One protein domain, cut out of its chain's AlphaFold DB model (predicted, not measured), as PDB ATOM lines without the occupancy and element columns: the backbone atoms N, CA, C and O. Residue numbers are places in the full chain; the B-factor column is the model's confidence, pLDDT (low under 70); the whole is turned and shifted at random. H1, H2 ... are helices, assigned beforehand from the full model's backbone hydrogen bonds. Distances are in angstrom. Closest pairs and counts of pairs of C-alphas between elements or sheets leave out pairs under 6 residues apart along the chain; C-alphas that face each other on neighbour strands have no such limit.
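This is residues 2 to 84 of the 326 residues of an uncharacterized protein of Glycine max (UniProt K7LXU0). Three helices meet at steep angles with their centres in a triangle: H1 sets its first residues, 2 to 9, across residues 54 to 61 of H3 and slants away, while the shorter H2 packs on residues 51 to 58 of H3. A long loop, residues 20 to 36, leads from H1 back to H2, and a tail, residues 69 to 84, runs away from the helices to the far end of the longest axis. The printed part has 83 residues with three named helices, in the order H1, H2, H3, and no named strand; its class is all helix. It is compact, with a radius of gyration of the C-alphas of 13.4 A, and it spans 47 by 23 by 17 A, the tail making much of the length.

Begin with H1, residues 2 to 19, and H3, residues 51 to 68. They touch through residues 2 to 9 of H1 and residues 54 to 61 of H3 alone; their closest C-alphas, those of Leu 6 and Trp 61, are 6.7 A apart. Their lines stand at a steep tilt of 65 degrees, the same way. Now look at H2, residues 37 to 45. It touches H3 through residues 51 to 58 of H3 alone, with the C-alphas of Ile 41 and Ile 54 closest at 6.5 A, at a steep tilt of 51 degrees, opposite ways. H1 and H2 only just touch, with 3 pairs of C-alphas within 8 A; H1 uses residues 5 to 12 alone, and the closest C-alphas, those of Leu 9 and Ala 40, are 6.8 A apart. These two run opposite ways at a steep tilt of 55 degrees. In H1, H2 and H3 every O i to N i+4 pair is within hydrogen-bond range.

Find C-alpha 2 at (-38.984, 106.247, 195.855); from there H1 runs 26.0 A to C-alpha 19. H2 begins at C-alpha 37 at (-41.445, 113.015, 180.906) and measures 11.9 A to C-alpha 45. H3 runs 25.4 A from C-alpha 51 to C-alpha 68 at (-56.002, 113.785, 192.888).

The two C-alphas farthest apart are those of Lys 50 and Asn 83, at 46.6 A. The printed part has no cut. The link from H1 to H2, 17 residues, is long, and the link from H2 to H3, 5 residues, is tight. The mean pLDDT of the printed part is 86.5; look for the model's low confidence at residues 23 to 28, which are under 70.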
ATOM      1  N   PHE A   2     -37.734 105.893 196.547       88.38
ATOM      2  CA  PHE A   2     -38.984 106.247 195.855       88.38
ATOM      3  C   PHE A   2     -39.590 107.601 196.268       88.38
ATOM      4  O   PHE A   2     -39.859 108.442 195.417       88.38
ATOM      5  N   GLU A   3     -39.719 107.869 197.570       90.12
ATOM      6  CA  GLU A   3     -40.261 109.148 198.063       90.12
ATOM      7  C   GLU A   3     -39.432 110.365 197.629       90.12
ATOM      8  O   GLU A   3     -39.982 111.428 197.349       90.12
ATOM      9  N   SER A   4     -38.109 110.203 197.513       90.38
ATOM     10  CA  SER A   4     -37.217 111.263 197.030       90.38
ATOM     11  C   SER A   4     -37.472 111.586 195.556       90.38
ATOM     12  O   SER A   4     -37.458 112.757 195.179       90.38
ATOM     13  N   LEU A   5     -37.749 110.566 194.734       91.38
ATOM     14  CA  LEU A   5     -38.132 110.749 193.333       91.38
ATOM     15  C   LEU A   5     -39.483 111.461 193.227       91.38
ATOM     16  O   LEU A   5     -39.577 112.461 192.525       91.38
ATOM     17  N   LEU A   6     -40.491 111.027 193.993       92.62
ATOM     18  CA  LEU A   6     -41.799 111.693 194.036       92.62
ATOM     19  C   LEU A   6     -41.686 113.162 194.455       92.62
ATOM     20  O   LEU A   6     -42.278 114.035 193.824       92.62
ATOM     21  N   PHE A   7     -40.901 113.443 195.496       92.94
ATOM     22  CA  PHE A   7     -40.650 114.807 195.951       92.94
ATOM     23  C   PHE A   7     -40.023 115.660 194.842       92.94
ATOM     24  O   PHE A   7     -40.467 116.780 194.600       92.94
ATOM     25  N   LYS A   8     -39.012 115.130 194.141       93.06
ATOM     26  CA  LYS A   8     -38.339 115.840 193.046       93.06
ATOM     27  C   LYS A   8     -39.275 116.104 191.873       93.06
ATOM     28  O   LYS A   8     -39.305 117.235 191.400       93.06
ATOM     29  N   LEU A   9     -40.057 115.112 191.448       93.69
ATOM     30  CA  LEU A   9     -41.057 115.281 190.390       93.69
ATOM     31  C   LEU A   9     -42.059 116.384 190.746       93.69
ATOM     32  O   LEU A   9     -42.315 117.269 189.936       93.69
ATOM     33  N   GLU A  10     -42.543 116.410 191.989       93.56
ATOM     34  CA  GLU A  10     -43.481 117.440 192.437       93.56
ATOM     35  C   GLU A  10     -42.863 118.851 192.433       93.56
ATOM     36  O   GLU A  10     -43.500 119.819 192.014       93.56
ATOM     37  N   VAL A  11     -41.609 118.981 192.877       93.06
ATOM     38  CA  VAL A  11     -40.883 120.260 192.858       93.06
ATOM     39  C   VAL A  11     -40.605 120.720 191.425       93.06
ATOM     40  O   VAL A  11     -40.717 121.912 191.133       93.06
ATOM     41  N   LEU A  12     -40.253 119.804 190.520       93.25
ATOM     42  CA  LEU A  12     -40.020 120.115 189.109       93.25
ATOM     43  C   LEU A  12     -41.307 120.568 188.413       93.25
ATOM     44  O   LEU A  12     -41.288 121.577 187.709       93.25
ATOM     45  N   ASP A  13     -42.426 119.885 188.662       92.25
ATOM     46  CA  ASP A  13     -43.749 120.287 188.178       92.25
ATOM     47  C   ASP A  13     -44.154 121.665 188.699       92.25
ATOM     48  O   ASP A  13     -44.626 122.511 187.941       92.25
ATOM     49  N   HIS A  14     -43.911 121.929 189.983       90.50
ATOM     50  CA  HIS A  14     -44.175 123.239 190.560       90.50
ATOM     51  C   HIS A  14     -43.370 124.346 189.883       90.50
ATOM     52  O   HIS A  14     -43.958 125.334 189.452       90.50
ATOM     53  N   LYS A  15     -42.060 124.151 189.693       90.88
ATOM     54  CA  LYS A  15     -41.215 125.107 188.963       90.88
ATOM     55  C   LYS A  15     -41.672 125.294 187.515       90.88
ATOM     56  O   LYS A  15     -41.624 126.406 186.997       90.88
ATOM     57  N   ALA A  16     -42.107 124.226 186.843       89.62
ATOM     58  CA  ALA A  16     -42.647 124.315 185.489       89.62
ATOM     59  C   ALA A  16     -43.925 125.172 185.449       89.62
ATOM     60  O   ALA A  16     -44.054 126.034 184.580       89.62
ATOM     61  N   ARG A  17     -44.820 125.004 186.430       88.50
ATOM     62  CA  ARG A  17     -46.017 125.843 186.597       88.50
ATOM     63  C   ARG A  17     -45.678 127.294 186.918       88.50
ATOM     64  O   ARG A  17     -46.319 128.188 186.373       88.50
ATOM     65  N   GLU A  18     -44.662 127.541 187.744       87.38
ATOM     66  CA  GLU A  18     -44.207 128.902 188.044       87.38
ATOM     67  C   GLU A  18     -43.699 129.632 186.805       87.38
ATOM     68  O   GLU A  18     -44.117 130.758 186.546       87.38
ATOM     69  N   ARG A  19     -42.878 128.968 185.984       87.38
ATOM     70  CA  ARG A  19     -42.411 129.540 184.711       87.38
ATOM     71  C   ARG A  19     -43.548 129.800 183.724       87.38
ATOM     72  O   ARG A  19     -43.471 130.753 182.960       87.38
ATOM     73  N   ALA A  20     -44.596 128.979 183.751       84.25
ATOM     74  CA  ALA A  20     -45.791 129.162 182.931       84.25
ATOM     75  C   ALA A  20     -46.763 130.231 183.480       84.25
ATOM     76  O   ALA A  20     -47.810 130.459 182.882       84.25
ATOM     77  N   GLY A  21     -46.461 130.865 184.622       78.44
ATOM     78  CA  GLY A  21     -47.331 131.866 185.251       78.44
ATOM     79  C   GLY A  21     -48.556 131.290 185.979       78.44
ATOM     80  O   GLY A  21     -49.427 132.043 186.408       78.44
ATOM     81  N   LEU A  22     -48.629 129.970 186.180       74.00
ATOM     82  CA  LEU A  22     -49.764 129.255 186.788       74.00
ATOM     83  C   LEU A  22     -49.643 129.148 188.326       74.00
ATOM     84  O   LEU A  22     -49.811 128.074 188.909       74.00
ATOM     85  N   ILE A  23     -49.294 130.250 189.001       66.31
ATOM     86  CA  ILE A  23     -48.852 130.242 190.416       66.31
ATOM     87  C   ILE A  23     -50.021 130.333 191.408       66.31
ATOM     88  O   ILE A  23     -49.892 129.920 192.557       66.31
ATOM     89  N   THR A  24     -51.179 130.842 190.985       61.16
ATOM     90  CA  THR A  24     -52.321 131.111 191.877       61.16
ATOM     91  C   THR A  24     -53.539 130.237 191.568       61.16
ATOM     92  O   THR A  24     -54.565 130.741 191.115       61.16
ATOM     93  N   PRO A  25     -53.486 128.918 191.840       60.16
ATOM     94  CA  PRO A  25     -54.702 128.125 191.882       60.16
ATOM     95  C   PRO A  25     -55.538 128.562 193.089       60.16
ATOM     96  O   PRO A  25     -55.055 128.630 194.222       60.16
ATOM     97  N   THR A  26     -56.809 128.873 192.859       60.97
ATOM     98  CA  THR A  26     -57.782 129.033 193.939       60.97
ATOM     99  C   THR A  26     -58.092 127.655 194.524       60.97
ATOM    100  O   THR A  26     -58.028 126.637 193.830       60.97
ATOM    101  N   LEU A  27     -58.393 127.574 195.825       63.47
ATOM    102  CA  LEU A  27     -58.778 126.296 196.427       63.47
ATOM    103  C   LEU A  27     -59.988 125.728 195.665       63.47
ATOM    104  O   LEU A  27     -61.073 126.297 195.737       63.47
ATOM    105  N   GLY A  28     -59.792 124.607 194.965       63.59
ATOM    106  CA  GLY A  28     -60.839 123.923 194.200       63.59
ATOM    107  C   GLY A  28     -60.620 123.884 192.685       63.59
ATOM    108  O   GLY A  28     -61.232 123.040 192.040       63.59
ATOM    109  N   SER A  29     -59.730 124.706 192.113       72.19
ATOM    110  CA  SER A  29     -59.377 124.587 190.691       72.19
ATOM    111  C   SER A  29     -58.474 123.366 190.453       72.19
ATOM    112  O   SER A  29     -57.528 123.183 191.231       72.19
ATOM    113  N   PRO A  30     -58.706 122.557 189.400       76.88
ATOM    114  CA  PRO A  30     -57.804 121.464 189.043       76.88
ATOM    115  C   PRO A  30     -56.407 122.018 188.748       76.88
ATOM    116  O   PRO A  30     -56.265 123.019 188.045       76.88
ATOM    117  N   ILE A  31     -55.372 121.400 189.325       81.69
ATOM    118  CA  ILE A  31     -53.977 121.815 189.127       81.69
ATOM    119  C   ILE A  31     -53.344 120.857 188.113       81.69
ATOM    120  O   ILE A  31     -52.950 119.755 188.525       81.69
ATOM    121  N   PRO A  32     -53.233 121.260 186.829       82.94
ATOM    122  CA  PRO A  32     -52.735 120.388 185.773       82.94
ATOM    123  C   PRO A  32     -51.268 120.023 186.001       82.94
ATOM    124  O   PRO A  32     -50.510 120.766 186.632       82.94
ATOM    125  N   VAL A  33     -50.881 118.859 185.480       89.12
ATOM    126  CA  VAL A  33     -49.490 118.407 185.437       89.12
ATOM    127  C   VAL A  33     -48.813 119.070 184.240       89.12
ATOM    128  O   VAL A  33     -49.217 118.847 183.103       89.12
ATOM    129  N   GLN A  34     -47.792 119.889 184.497       89.50
ATOM    130  CA  GLN A  34     -47.035 120.601 183.461       89.50
ATOM    131  C   GLN A  34     -45.697 119.914 183.153       89.50
ATOM    132  O   GLN A  34     -45.113 120.128 182.089       89.50
ATOM    133  N   LEU A  35     -45.189 119.095 184.078       91.69
ATOM    134  CA  LEU A  35     -43.925 118.387 183.896       91.69
ATOM    135  C   LEU A  35     -44.027 117.325 182.796       91.69
ATOM    136  O   LEU A  35     -44.749 116.338 182.943       91.69
ATOM    137  N   ARG A  36     -43.248 117.488 181.722       92.94
ATOM    138  CA  ARG A  36     -43.070 116.465 180.684       92.94
ATOM    139  C   ARG A  36     -42.086 115.386 181.139       92.94
ATOM    140  O   ARG A  36     -41.174 115.661 181.917       92.94
ATOM    141  N   LEU A  37     -42.274 114.180 180.613       91.19
ATOM    142  CA  LEU A  37     -41.445 113.015 180.906       91.19
ATOM    143  C   LEU A  37     -39.971 113.251 180.538       91.19
ATOM    144  O   LEU A  37     -39.105 113.027 181.376       91.19
ATOM    145  N   ASP A  38     -39.691 113.797 179.351       91.62
ATOM    146  CA  ASP A  38     -38.318 114.057 178.884       91.62
ATOM    147  C   ASP A  38     -37.553 114.976 179.846       91.62
ATOM    148  O   ASP A  38     -36.428 114.691 180.249       91.62
ATOM    149  N   THR A  39     -38.217 116.039 180.312       91.12
ATOM    150  CA  THR A  39     -37.662 116.981 181.294       91.12
ATOM    151  C   THR A  39     -37.425 116.323 182.657       91.12
ATOM    152  O   THR A  39     -36.474 116.662 183.361       91.12
ATOM    153  N   ALA A  40     -38.292 115.392 183.060       90.25
ATOM    154  CA  ALA A  40     -38.120 114.643 184.299       90.25
ATOM    155  C   ALA A  40     -36.937 113.668 184.214       90.25
ATOM    156  O   ALA A  40     -36.174 113.550 185.173       90.25
ATOM    157  N   ILE A  41     -36.770 113.003 183.069       92.00
ATOM    158  CA  ILE A  41     -35.658 112.087 182.803       92.00
ATOM    159  C   ILE A  41     -34.334 112.841 182.856       92.00
ATOM    160  O   ILE A  41     -33.459 112.442 183.619       92.00
ATOM    161  N   GLU A  42     -34.214 113.952 182.130       90.44
ATOM    162  CA  GLU A  42     -33.000 114.773 182.102       90.44
ATOM    163  C   GLU A  42     -32.578 115.208 183.518       90.44
ATOM    164  O   GLU A  42     -31.427 115.046 183.927       90.44
ATOM    165  N   ALA A  43     -33.536 115.675 184.327       87.88
ATOM    166  CA  ALA A  43     -33.266 116.146 185.683       87.88
ATOM    167  C   ALA A  43     -32.894 115.027 186.677       87.88
ATOM    168  O   ALA A  43     -32.176 115.277 187.650       87.88
ATOM    169  N   LEU A  44     -33.408 113.809 186.482       88.00
ATOM    170  CA  LEU A  44     -33.214 112.683 187.404       88.00
ATOM    171  C   LEU A  44     -32.060 111.761 186.989       88.00
ATOM    172  O   LEU A  44     -31.430 111.156 187.857       88.00
ATOM    173  N   GLN A  45     -31.721 111.688 185.702       85.81
ATOM    174  CA  GLN A  45     -30.549 110.948 185.223       85.81
ATOM    175  C   GLN A  45     -29.240 111.533 185.757       85.81
ATOM    176  O   GLN A  45     -28.336 110.771 186.095       85.81
ATOM    177  N   ALA A  46     -29.176 112.854 185.964       80.44
ATOM    178  CA  ALA A  46     -28.041 113.525 186.605       80.44
ATOM    179  C   ALA A  46     -27.721 112.998 188.023       80.44
ATOM    180  O   ALA A  46     -26.663 113.286 188.572       80.44
ATOM    181  N   GLN A  47     -28.627 112.227 188.631       79.44
ATOM    182  CA  GLN A  47     -28.470 111.625 189.958       79.44
ATOM    183  C   GLN A  47     -28.219 110.109 189.914       79.44
ATOM    184  O   GLN A  47     -28.239 109.463 190.960       79.44
ATOM    185  N   GLY A  48     -27.988 109.536 188.729       84.56
ATOM    186  CA  GLY A  48     -27.615 108.129 188.560       84.56
ATOM    187  C   GLY A  48     -28.778 107.133 188.627       84.56
ATOM    188  O   GLY A  48     -28.552 105.935 188.797       84.56
ATOM    189  N   PHE A  49     -30.030 107.587 188.505       87.00
ATOM    190  CA  PHE A  49     -31.182 106.682 188.457       87.00
ATOM    191  C   PHE A  49     -31.332 106.033 187.075       87.00
ATOM    192  O   PHE A  49     -31.217 106.694 186.044       87.00
ATOM    193  N   LYS A  50     -31.639 104.729 187.049       90.62
ATOM    194  CA  LYS A  50     -31.912 103.991 185.805       90.62
ATOM    195  C   LYS A  50     -33.191 104.507 185.142       90.62
ATOM    196  O   LYS A  50     -34.188 104.749 185.822       90.62
ATOM    197  N   TYR A  51     -33.183 104.571 183.812       90.88
ATOM    198  CA  TYR A  51     -34.312 105.040 183.000       90.88
ATOM    199  C   TYR A  51     -35.635 104.329 183.329       90.88
ATOM    200  O   TYR A  51     -36.637 104.989 183.587       90.88
ATOM    201  N   SER A  52     -35.632 102.995 183.415       91.81
ATOM    202  CA  SER A  52     -36.839 102.202 183.701       91.81
ATOM    203  C   SER A  52     -37.485 102.542 185.049       91.81
ATOM    204  O   SER A  52     -38.711 102.522 185.177       91.81
ATOM    205  N   ILE A  53     -36.670 102.897 186.046       92.56
ATOM    206  CA  ILE A  53     -37.143 103.317 187.369       92.56
ATOM    207  C   ILE A  53     -37.781 104.702 187.268       92.56
ATOM    208  O   ILE A  53     -38.872 104.902 187.791       92.56
ATOM    209  N   ILE A  54     -37.132 105.649 186.582       92.69
ATOM    210  CA  ILE A  54     -37.673 107.002 186.394       92.69
ATOM    211  C   ILE A  54     -39.020 106.937 185.671       92.69
ATOM    212  O   ILE A  54     -39.979 107.540 186.146       92.69
ATOM    213  N   GLN A  55     -39.099 106.162 184.586       93.94
ATOM    214  CA  GLN A  55     -40.315 105.973 183.798       93.94
ATOM    215  C   GLN A  55     -41.471 105.458 184.662       93.94
ATOM    216  O   GLN A  55     -42.498 106.117 184.791       93.94
ATOM    217  N   SER A  56     -41.254 104.332 185.349       95.06
ATOM    218  CA  SER A  56     -42.284 103.693 186.177       95.06
ATOM    219  C   SER A  56     -42.787 104.615 187.295       95.06
ATOM    220  O   SER A  56     -43.979 104.663 187.598       95.06
ATOM    221  N   VAL A  57     -41.879 105.370 187.926       94.94
ATOM    222  CA  VAL A  57     -42.231 106.310 189.001       94.94
ATOM    223  C   VAL A  57     -42.952 107.541 188.454       94.94
ATOM    224  O   VAL A  57     -43.884 108.022 189.102       94.94
ATOM    225  N   TYR A  58     -42.546 108.047 187.286       95.00
ATOM    226  CA  TYR A  58     -43.210 109.161 186.617       95.00
ATOM    227  C   TYR A  58     -44.644 108.798 186.239       95.00
ATOM    228  O   TYR A  58     -45.548 109.568 186.557       95.00
ATOM    229  N   ASP A  59     -44.866 107.624 185.648       95.50
ATOM    230  CA  ASP A  59     -46.199 107.174 185.239       95.50
ATOM    231  C   ASP A  59     -47.129 107.043 186.452       95.50
ATOM    232  O   ASP A  59     -48.215 107.626 186.472       95.50
ATOM    233  N   TYR A  60     -46.652 106.406 187.528       95.31
ATOM    234  CA  TYR A  60     -47.383 106.341 188.795       95.31
ATOM    235  C   TYR A  60     -47.695 107.735 189.368       95.31
ATOM    236  O   TYR A  60     -48.816 108.009 189.809       95.31
ATOM    237  N   TRP A  61     -46.704 108.634 189.397       95.12
ATOM    238  CA  TRP A  61     -46.871 109.982 189.939       95.12
ATOM    239  C   TRP A  61     -47.856 110.810 189.112       95.12
ATOM    240  O   TRP A  61     -48.731 111.460 189.689       95.12
ATOM    241  N   LYS A  62     -47.746 110.761 187.782       93.81
ATOM    242  CA  LYS A  62     -48.604 111.491 186.851       93.81
ATOM    243  C   LYS A  62     -50.048 111.031 186.986       93.81
ATOM    244  O   LYS A  62     -50.918 111.856 187.250       93.81
ATOM    245  N   GLU A  63     -50.287 109.724 186.949       94.44
ATOM    246  CA  GLU A  63     -51.616 109.140 187.127       94.44
ATOM    247  C   GLU A  63     -52.204 109.499 188.508       94.44
ATOM    248  O   GLU A  63     -53.385 109.826 188.660       94.44
ATOM    249  N   LYS A  64     -51.374 109.508 189.561       92.75
ATOM    250  CA  LYS A  64     -51.784 109.968 190.897       92.75
ATOM    251  C   LYS A  64     -52.135 111.461 190.920       92.75
ATOM    252  O   LYS A  64     -53.133 111.823 191.545       92.75
ATOM    253  N   ARG A  65     -51.357 112.328 190.265       91.44
ATOM    254  CA  ARG A  65     -51.625 113.778 190.189       91.44
ATOM    255  C   ARG A  65     -52.874 114.083 189.374       91.44
ATOM    256  O   ARG A  65     -53.644 114.944 189.793       91.44
ATOM    257  N   GLU A  66     -53.098 113.359 188.283       90.50
ATOM    258  CA  GLU A  66     -54.291 113.470 187.439       90.50
ATOM    259  C   GLU A  66     -55.554 112.985 188.164       90.50
ATOM    260  O   GLU A  66     -56.602 113.613 188.047       90.50
ATOM    261  N   ARG A  67     -55.471 111.943 189.000       90.69
ATOM    262  CA  ARG A  67     -56.606 111.533 189.849       90.69
ATOM    263  C   ARG A  67     -56.886 112.506 190.990       90.69
ATOM    264  O   ARG A  67     -58.035 112.829 191.265       90.69
ATOM    265  N   TRP A  68     -55.843 112.957 191.687       86.62
ATOM    266  CA  TRP A  68     -56.002 113.785 192.888       86.62
ATOM    267  C   TRP A  68     -56.303 115.254 192.547       86.62
ATOM    268  O   TRP A  68     -56.911 115.963 193.350       86.62
ATOM    269  N   GLN A  69     -55.854 115.741 191.383       86.38
ATOM    270  CA  GLN A  69     -55.992 117.133 190.920       86.38
ATOM    271  C   GLN A  69     -55.399 118.187 191.877       86.38
ATOM    272  O   GLN A  69     -55.644 119.386 191.741       86.38
ATOM    273  N   LYS A  70     -54.581 117.759 192.850       86.31
ATOM    274  CA  LYS A  70     -53.856 118.617 193.799       86.31
ATOM    275  C   LYS A  70     -52.415 118.130 193.946       86.31
ATOM    276  O   LYS A  70     -52.178 116.926 193.808       86.31
ATOM    277  N   PRO A  71     -51.463 119.033 194.227       88.50
ATOM    278  CA  PRO A  71     -50.093 118.666 194.536       88.50
ATOM    279  C   PRO A  71     -50.027 117.629 195.648       88.50
ATOM    280  O   PRO A  71     -50.727 117.765 196.657       88.50
ATOM    281  N   VAL A  72     -49.183 116.609 195.490       89.31
ATOM    282  CA  VAL A  72     -49.011 115.581 196.535       89.31
ATOM    283  C   VAL A  72     -48.401 116.211 197.790       89.31
ATOM    284  O   VAL A  72     -48.784 115.884 198.912       89.31
ATOM    285  N   LEU A  73     -47.499 117.180 197.612       89.38
ATOM    286  CA  LEU A  73     -46.880 117.905 198.715       89.38
ATOM    287  C   LEU A  73     -47.813 118.979 199.267       89.38
ATOM    288  O   LEU A  73     -48.150 119.950 198.587       89.38
ATOM    289  N   ARG A  74     -48.147 118.862 200.556       86.19
ATOM    290  CA  ARG A  74     -49.063 119.786 201.240       86.19
ATOM    291  C   ARG A  74     -48.623 121.249 201.168       86.19
ATOM    292  O   ARG A  74     -49.473 122.118 201.037       86.19
ATOM    293  N   ARG A  75     -47.311 121.514 201.205       85.62
ATOM    294  CA  ARG A  75     -46.733 122.869 201.114       85.62
ATOM    295  C   ARG A  75     -46.980 123.549 199.764       85.62
ATOM    296  O   ARG A  75     -46.953 124.769 199.703       85.62
ATOM    297  N   LEU A  76     -47.202 122.766 198.708       86.06
ATOM    298  CA  LEU A  76     -47.446 123.257 197.351       86.06
ATOM    299  C   LEU A  76     -48.940 123.350 197.022       86.06
ATOM    300  O   LEU A  76     -49.309 123.820 195.948       86.06
ATOM    301  N   GLN A  77     -49.807 122.875 197.920       85.94
ATOM    302  CA  GLN A  77     -51.247 123.011 197.758       85.94
ATOM    303  C   GLN A  77     -51.672 124.451 198.064       85.94
ATOM    304  O   GLN A  77     -51.092 125.087 198.948       85.94
ATOM    305  N   PRO A  78     -52.708 124.962 197.378       81.44
ATOM    306  CA  PRO A  78     -53.175 126.315 197.608       81.44
ATOM    307  C   PRO A  78     -53.643 126.489 199.058       81.44
ATOM    308  O   PRO A  78     -54.254 125.572 199.631       81.44
ATOM    309  N   PRO A  79     -53.369 127.657 199.666       81.69
ATOM    310  CA  PRO A  79     -53.826 127.941 201.012       81.69
ATOM    311  C   PRO A  79     -55.361 127.909 201.069       81.69
ATOM    312  O   PRO A  79     -56.026 128.307 200.105       81.69
ATOM    313  N   PRO A  80     -55.957 127.460 202.188       81.31
ATOM    314  CA  PRO A  80     -57.403 127.491 202.340       81.31
ATOM    315  C   PRO A  80     -57.937 128.928 202.228       81.31
ATOM    316  O   PRO A  80     -57.315 129.857 202.757       81.31
ATOM    317  N   PRO A  81     -59.100 129.139 201.591       78.44
ATOM    318  CA  PRO A  81     -59.659 130.460 201.409       78.44
ATOM    319  C   PRO A  81     -60.099 131.020 202.760       78.44
ATOM    320  O   PRO A  81     -60.428 130.291 203.701       78.44
ATOM    321  N   VAL A  82     -60.130 132.346 202.853       79.31
ATOM    322  CA  VAL A  82     -60.446 133.078 204.090       79.31
ATOM    323  C   VAL A  82     -61.845 132.758 204.629       79.31
ATOM    324  O   VAL A  82     -62.047 132.798 205.845       79.31
ATOM    325  N   ASN A  83     -62.771 132.419 203.724       79.94
ATOM    326  CA  ASN A  83     -64.196 132.212 203.988       79.94
ATOM    327  C   ASN A  83     -64.603 130.735 204.128       79.94
ATOM    328  O   ASN A  83     -65.793 130.460 204.228       79.94
ATOM    329  N   ASP A  84     -63.670 129.780 204.089       82.44
ATOM    330  CA  ASP A  84     -64.054 128.368 204.202       82.44
ATOM    331  C   ASP A  84     -64.510 128.018 205.634       82.44
ATOM    332  O   ASP A  84     -63.944 128.479 206.628       82.44
TER     333      ASP A  84